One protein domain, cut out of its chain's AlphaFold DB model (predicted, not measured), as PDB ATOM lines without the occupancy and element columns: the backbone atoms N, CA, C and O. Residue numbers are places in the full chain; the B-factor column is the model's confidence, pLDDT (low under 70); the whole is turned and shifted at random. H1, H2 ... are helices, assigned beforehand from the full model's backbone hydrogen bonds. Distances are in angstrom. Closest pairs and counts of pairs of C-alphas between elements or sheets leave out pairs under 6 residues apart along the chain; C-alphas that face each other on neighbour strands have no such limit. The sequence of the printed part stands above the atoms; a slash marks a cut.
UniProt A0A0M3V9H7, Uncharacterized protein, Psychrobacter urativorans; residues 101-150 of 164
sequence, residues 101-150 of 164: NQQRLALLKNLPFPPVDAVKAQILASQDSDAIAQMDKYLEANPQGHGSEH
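What this domain is: This is residues 101 to 150 of the 164 residues of an uncharacterized protein of Psychrobacter urativorans (UniProt A0A0M3V9H7). Three helices of similar length, H1, H2 and H3, stand side by side in a small up-and-down bundle, each running against the one before it, and each touching the other two, with their centres in a triangle. The last residues, 142 to 150, leave H3 and cross over the end of the bundle where H1 and H3 end and H2 begins. The printed part has 50 residues, with the named helices in the order H1, H2, H3 and no named strand; the class is all helix, with 34 residues in the helices. The whole is compact, with a radius of gyration of the C-alphas of 9.7 A, and its outline is elongated, spanning 29 by 16 by 16 A.

How they stand to each other: H1, residues 101 to 110, touches H2, residues 116 to 126, and the closest C-alphas are those of Arg 104 and Val 119, 6.0 A apart. Their lines stand at a shallow tilt of 17 degrees and they run opposite ways, a helical hairpin joined by a tight link of 5 residues. H3, residues 129 to 141, touches H2 with residues 131 to 135 alone; the closest C-alphas are those of Ile 123 and Ile 132, 6.3 A apart. H2 and H3 form a second helical hairpin, at a shallow tilt of 21 degrees, opposite ways. H1 and H3 touch, with the C-alphas of Asn 101 and Ala 131 closest at 6.2 A. They run the same way at a shallow tilt of 12 degrees. In H1, H2 and H3 every O i to N i+4 pair is within hydrogen-bond range.

Where its parts are: H1 begins at C-alpha 101, (318.176, 357.355, 446.319), and measures 14.2 A from first to last C-alpha. H2 measures 15.5 A, from C-alpha 116 at (313.388, 368.219, 440.781) to C-alpha 126. H3, the longest helix with 13 residues, measures 18.4 A and ends at C-alpha 141, (318.741, 364.582, 428.978).

The domain as a whole: The two C-alphas farthest apart are those of Gln 127 and His 150, at 29.5 A, while the first and last printed C-alphas, of Asn 101 and His 150, are 22.7 A apart. The printed part has no cut. The links H1 to H2 and H2 to H3, the latter of 2 residues, are both tight. The mean pLDDT of the printed part is 86.4, and confidence is low, under 70, in residues 144 to 150.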
ATOM      1  N   ASN A 101     317.784 356.661 447.543       94.75
ATOM      2  CA  ASN A 101     318.176 357.355 446.319       94.75
ATOM      3  C   ASN A 101     317.552 356.745 445.053       94.75
ATOM      4  O   ASN A 101     317.297 357.479 444.098       94.75
ATOM      5  N   GLN A 102     317.266 355.439 445.026       94.19
ATOM      6  CA  GLN A 102     316.611 354.808 443.880       94.19
ATOM      7  C   GLN A 102     315.154 355.250 443.771       94.19
ATOM      8  O   GLN A 102     314.708 355.579 442.672       94.19
ATOM      9  N   GLN A 103     314.432 355.326 444.887       93.44
ATOM     10  CA  GLN A 103     313.060 355.825 444.950       93.44
ATOM     11  C   GLN A 103     312.994 357.297 444.533       93.44
ATOM     12  O   GLN A 103     312.174 357.668 443.693       93.44
ATOM     13  N   ARG A 104     313.920 358.129 445.023       94.38
ATOM     14  CA  ARG A 104     314.048 359.538 444.615       94.38
ATOM     15  C   ARG A 104     314.322 359.691 443.114       94.38
ATOM     16  O   ARG A 104     313.658 360.472 442.435       94.38
ATOM     17  N   LEU A 105     315.256 358.911 442.568       93.38
ATOM     18  CA  LEU A 105     315.529 358.877 441.126       93.38
ATOM     19  C   LEU A 105     314.324 358.375 440.322       93.38
ATOM     20  O   LEU A 105     314.105 358.818 439.195       93.38
ATOM     21  N   ALA A 106     313.553 357.443 440.873       92.31
ATOM     22  CA  ALA A 106     312.359 356.927 440.229       92.31
ATOM     23  C   ALA A 106     311.238 357.976 440.179       92.31
ATOM     24  O   ALA A 106     310.564 358.068 439.155       92.31
ATOM     25  N   LEU A 107     311.087 358.821 441.209       91.56
ATOM     26  CA  LEU A 107     310.168 359.965 441.157       91.56
ATOM     27  C   LEU A 107     310.494 360.896 439.989       91.56
ATOM     28  O   LEU A 107     309.591 361.256 439.241       91.56
ATOM     29  N   LEU A 108     311.774 361.241 439.801       90.31
ATOM     30  CA  LEU A 108     312.204 362.075 438.673       90.31
ATOM     31  C   LEU A 108     311.763 361.470 437.337       90.31
ATOM     32  O   LEU A 108     311.212 362.161 436.495       90.31
ATOM     33  N   LYS A 109     311.966 360.163 437.160       89.62
ATOM     34  CA  LYS A 109     311.714 359.476 435.886       89.62
ATOM     35  C   LYS A 109     310.232 359.261 435.584       89.62
ATOM     36  O   LYS A 109     309.877 359.226 434.404       89.62
ATOM     37  N   ASN A 110     309.409 359.075 436.615       89.50
ATOM     38  CA  ASN A 110     308.061 358.517 436.483       89.50
ATOM     39  C   ASN A 110     306.939 359.478 436.884       89.50
ATOM     40  O   ASN A 110     305.781 359.122 436.711       89.50
ATOM     41  N   LEU A 111     307.233 360.651 437.453       86.00
ATOM     42  CA  LEU A 111     306.217 361.690 437.631       86.00
ATOM     43  C   LEU A 111     306.209 362.614 436.404       86.00
ATOM     44  O   LEU A 111     307.285 362.978 435.934       86.00
ATOM     45  N   PRO A 112     305.047 363.088 435.921       82.69
ATOM     46  CA  PRO A 112     304.978 364.064 434.836       82.69
ATOM     47  C   PRO A 112     305.615 365.394 435.246       82.69
ATOM     48  O   PRO A 112     306.333 366.006 434.462       82.69
ATOM     49  N   PHE A 113     305.397 365.799 436.502       83.00
ATOM     50  CA  PHE A 113     305.937 367.017 437.103       83.00
ATOM     51  C   PHE A 113     306.649 366.673 438.417       83.00
ATOM     52  O   PHE A 113     306.083 366.857 439.499       83.00
ATOM     53  N   PRO A 114     307.865 366.108 438.356       85.75
ATOM     54  CA  PRO A 114     308.610 365.754 439.547       85.75
ATOM     55  C   PRO A 114     309.151 367.009 440.251       85.75
ATOM     56  O   PRO A 114     309.545 367.980 439.602       85.75
ATOM     57  N   PRO A 115     309.257 366.992 441.589       89.69
ATOM     58  CA  PRO A 115     309.876 368.070 442.356       89.69
ATOM     59  C   PRO A 115     311.411 367.981 442.278       89.69
ATOM     60  O   PRO A 115     312.081 367.559 443.223       89.69
ATOM     61  N   VAL A 116     311.963 368.373 441.125       90.69
ATOM     62  CA  VAL A 116     313.388 368.219 440.781       90.69
ATOM     63  C   VAL A 116     314.317 368.802 441.839       90.69
ATOM     64  O   VAL A 116     315.228 368.110 442.286       90.69
ATOM     65  N   ASP A 117     314.085 370.044 442.266       92.00
ATOM     66  CA  ASP A 117     314.979 370.731 443.205       92.00
ATOM     67  C   ASP A 117     315.039 370.028 444.565       92.00
ATOM     68  O   ASP A 117     316.118 369.861 445.138       92.00
ATOM     69  N   ALA A 118     313.889 369.559 445.058       93.56
ATOM     70  CA  ALA A 118     313.797 368.857 446.333       93.56
ATOM     71  C   ALA A 118     314.484 367.486 446.268       93.56
ATOM     72  O   ALA A 118     315.267 367.141 447.154       93.56
ATOM     73  N   VAL A 119     314.256 366.728 445.189       93.06
ATOM     74  CA  VAL A 119     314.940 365.447 444.964       93.06
ATOM     75  C   VAL A 119     316.451 365.649 444.835       93.06
ATOM     76  O   VAL A 119     317.230 364.933 445.467       93.06
ATOM     77  N   LYS A 120     316.875 366.649 444.056       93.31
ATOM     78  CA  LYS A 120     318.286 366.966 443.836       93.31
ATOM     79  C   LYS A 120     318.998 367.314 445.133       93.31
ATOM     80  O   LYS A 120     320.090 366.807 445.379       93.31
ATOM     81  N   ALA A 121     318.379 368.142 445.972       94.50
ATOM     82  CA  ALA A 121     318.933 368.497 447.272       94.50
ATOM     83  C   ALA A 121     319.197 367.253 448.138       94.50
ATOM     84  O   ALA A 121     320.280 367.133 448.709       94.50
ATOM     85  N   GLN A 122     318.255 366.304 448.180       95.62
ATOM     86  CA  GLN A 122     318.396 365.079 448.974       95.62
ATOM     87  C   GLN A 122     319.460 364.121 448.420       95.62
ATOM     88  O   GLN A 122     320.278 363.602 449.180       95.62
ATOM     89  N   ILE A 123     319.507 363.921 447.099       93.94
ATOM     90  CA  ILE A 123     320.521 363.055 446.477       93.94
ATOM     91  C   ILE A 123     321.927 363.634 446.692       93.94
ATOM     92  O   ILE A 123     322.831 362.903 447.092       93.94
ATOM     93  N   LEU A 124     322.120 364.944 446.513       94.56
ATOM     94  CA  LEU A 124     323.411 365.589 446.776       94.56
ATOM     95  C   LEU A 124     323.812 365.497 448.254       94.56
ATOM     96  O   LEU A 124     324.978 365.246 448.558       94.56
ATOM     97  N   ALA A 125     322.853 365.659 449.172       94.62
ATOM     98  CA  ALA A 125     323.095 365.525 450.607       94.62
ATOM     99  C   ALA A 125     323.535 364.106 451.005       94.62
ATOM    100  O   ALA A 125     324.308 363.957 451.949       94.62
ATOM    101  N   SER A 126     323.099 363.077 450.268       92.75
ATOM    102  CA  SER A 126     323.492 361.684 450.518       92.75
ATOM    103  C   SER A 126     324.964 361.378 450.202       92.75
ATOM    104  O   SER A 126     325.484 360.374 450.682       92.75
ATOM    105  N   GLN A 127     325.636 362.228 449.408       92.50
ATOM    106  CA  GLN A 127     327.016 362.036 448.926       92.50
ATOM    107  C   GLN A 127     327.256 360.724 448.152       92.50
ATOM    108  O   GLN A 127     328.397 360.305 447.961       92.50
ATOM    109  N   ASP A 128     326.190 360.088 447.671       94.81
ATOM    110  CA  ASP A 128     326.241 358.889 446.840       94.81
ATOM    111  C   ASP A 128     326.620 359.264 445.400       94.81
ATOM    112  O   ASP A 128     325.809 359.800 444.638       94.81
ATOM    113  N   SER A 129     327.872 358.992 445.022       93.88
ATOM    114  CA  SER A 129     328.408 359.343 443.704       93.88
ATOM    115  C   SER A 129     327.634 358.707 442.551       93.88
ATOM    116  O   SER A 129     327.498 359.329 441.496       93.88
ATOM    117  N   ASP A 130     327.109 357.497 442.743       96.00
ATOM    118  CA  ASP A 130     326.390 356.772 441.698       96.00
ATOM    119  C   ASP A 130     324.999 357.372 441.500       96.00
ATOM    120  O   ASP A 130     324.566 357.583 440.362       96.00
ATOM    121  N   ALA A 131     324.307 357.698 442.594       94.38
ATOM    122  CA  ALA A 131     323.015 358.372 442.531       94.38
ATOM    123  C   ALA A 131     323.126 359.782 441.934       94.38
ATOM    124  O   ALA A 131     322.298 360.158 441.100       94.38
ATOM    125  N   ILE A 132     324.165 360.538 442.306       94.94
ATOM    126  CA  ILE A 132     324.441 361.872 441.752       94.94
ATOM    127  C   ILE A 132     324.685 361.779 440.243       94.94
ATOM    128  O   ILE A 132     324.024 362.476 439.477       94.94
ATOM    129  N   ALA A 133     325.548 360.861 439.796       94.75
ATOM    130  CA  ALA A 133     325.827 360.681 438.373       94.75
ATOM    131  C   ALA A 133     324.574 360.275 437.573       94.75
ATOM    132  O   ALA A 133     324.362 360.743 436.451       94.75
ATOM    133  N   GLN A 134     323.718 359.414 438.136       94.19
ATOM    134  CA  GLN A 134     322.453 359.030 437.503       94.19
ATOM    135  C   GLN A 134     321.463 360.194 437.413       94.19
ATOM    136  O   GLN A 134     320.782 360.332 436.393       94.19
ATOM    137  N   MET A 135     321.379 361.012 438.462       94.44
ATOM    138  CA  MET A 135     320.546 362.208 438.490       94.44
ATOM    139  C   MET A 135     321.019 363.225 437.452       94.44
ATOM    140  O   MET A 135     320.212 363.660 436.635       94.44
ATOM    141  N   ASP A 136     322.309 363.569 437.441       92.44
ATOM    142  CA  ASP A 136     322.865 364.560 436.516       92.44
ATOM    143  C   ASP A 136     322.651 364.128 435.064       92.44
ATOM    144  O   ASP A 136     322.101 364.887 434.268       92.44
ATOM    145  N   LYS A 137     322.939 362.861 434.742       92.81
ATOM    146  CA  LYS A 137     322.670 362.296 433.412       92.81
ATOM    147  C   LYS A 137     321.196 362.409 433.014       92.81
ATOM    148  O   LYS A 137     320.883 362.670 431.853       92.81
ATOM    149  N   TYR A 138     320.280 362.166 433.950       89.75
ATOM    150  CA  TYR A 138     318.849 362.284 433.682       89.75
ATOM    151  C   TYR A 138     318.433 363.740 433.428       89.75
ATOM    152  O   TYR A 138     317.692 363.993 432.478       89.75
ATOM    153  N   LEU A 139     318.929 364.688 434.230       89.31
ATOM    154  CA  LEU A 139     318.608 366.113 434.102       89.31
ATOM    155  C   LEU A 139     319.250 366.754 432.863       89.31
ATOM    156  O   LEU A 139     318.631 367.610 432.242       89.31
ATOM    157  N   GLU A 140     320.439 366.312 432.449       88.69
ATOM    158  CA  GLU A 140     321.051 366.718 431.175       88.69
ATOM    159  C   GLU A 140     320.193 366.299 429.975       88.69
ATOM    160  O   GLU A 140     320.005 367.074 429.037       88.69
ATOM    161  N   ALA A 141     319.638 365.083 430.015       85.62
ATOM    162  CA  ALA A 141     318.741 364.582 428.978       85.62
ATOM    163  C   ALA A 141     317.338 365.217 429.037       85.62
ATOM    164  O   ALA A 141     316.645 365.257 428.021       85.62
ATOM    165  N   ASN A 142     316.920 365.717 430.205       82.06
ATOM    166  CA  ASN A 142     315.591 366.280 430.455       82.06
ATOM    167  C   ASN A 142     315.718 367.633 431.182       82.06
ATOM    168  O   ASN A 142     315.348 367.740 432.353       82.06
ATOM    169  N   PRO A 143     316.207 368.692 430.509       71.06
ATOM    170  CA  PRO A 143     316.541 369.970 431.149       71.06
ATOM    171  C   PRO A 143     315.333 370.708 431.739       71.06
ATOM    172  O   PRO A 143     315.495 371.617 432.544       71.06
ATOM    173  N   GLN A 144     314.116 370.329 431.341       68.69
ATOM    174  CA  GLN A 144     312.877 370.866 431.906       68.69
ATOM    175  C   GLN A 144     312.344 370.060 433.099       68.69
ATOM    176  O   GLN A 144     311.323 370.429 433.667       68.69
ATOM    177  N   GLY A 145     313.016 368.968 433.476       60.34
ATOM    178  CA  GLY A 145     312.598 368.129 434.592       60.34
ATOM    179  C   GLY A 145     311.365 367.274 434.314       60.34
ATOM    180  O   GLY A 145     310.776 366.788 435.264       60.34
ATOM    181  N   HIS A 146     310.947 367.097 433.059       59.75
ATOM    182  CA  HIS A 146     309.773 366.277 432.732       59.75
ATOM    183  C   HIS A 146     310.088 364.786 432.848       59.75
ATOM    184  O   HIS A 146     311.102 364.320 432.318       59.75
ATOM    185  N   GLY A 147     309.181 364.037 433.480       58.38
ATOM    186  CA  GLY A 147     309.208 362.576 433.494       58.38
ATOM    187  C   GLY A 147     309.247 361.977 432.088       58.38
ATOM    188  O   GLY A 147     308.829 362.586 431.101       58.38
ATOM    189  N   SER A 148     309.744 360.747 431.995       55.00
ATOM    190  CA  SER A 148     310.014 360.060 430.726       55.00
ATOM    191  C   SER A 148     308.776 359.773 429.855       55.00
ATOM    192  O   SER A 148     308.926 359.404 428.690       55.00
ATOM    193  N   GLU A 149     307.561 360.023 430.349       51.53
ATOM    194  CA  GLU A 149     306.320 359.883 429.575       51.53
ATOM    195  C   GLU A 149     306.104 360.990 428.530       51.53
ATOM    196  O   GLU A 149     305.431 360.762 427.523       51.53
ATOM    197  N   HIS A 150     306.737 362.162 428.671       44.53
ATOM    198  CA  HIS A 150     306.568 363.235 427.679       44.53
ATOM    199  C   HIS A 150     307.306 362.954 426.349       44.53
ATOM    200  O   HIS A 150     307.043 363.601 425.331       44.53
TER     201      HIS A 150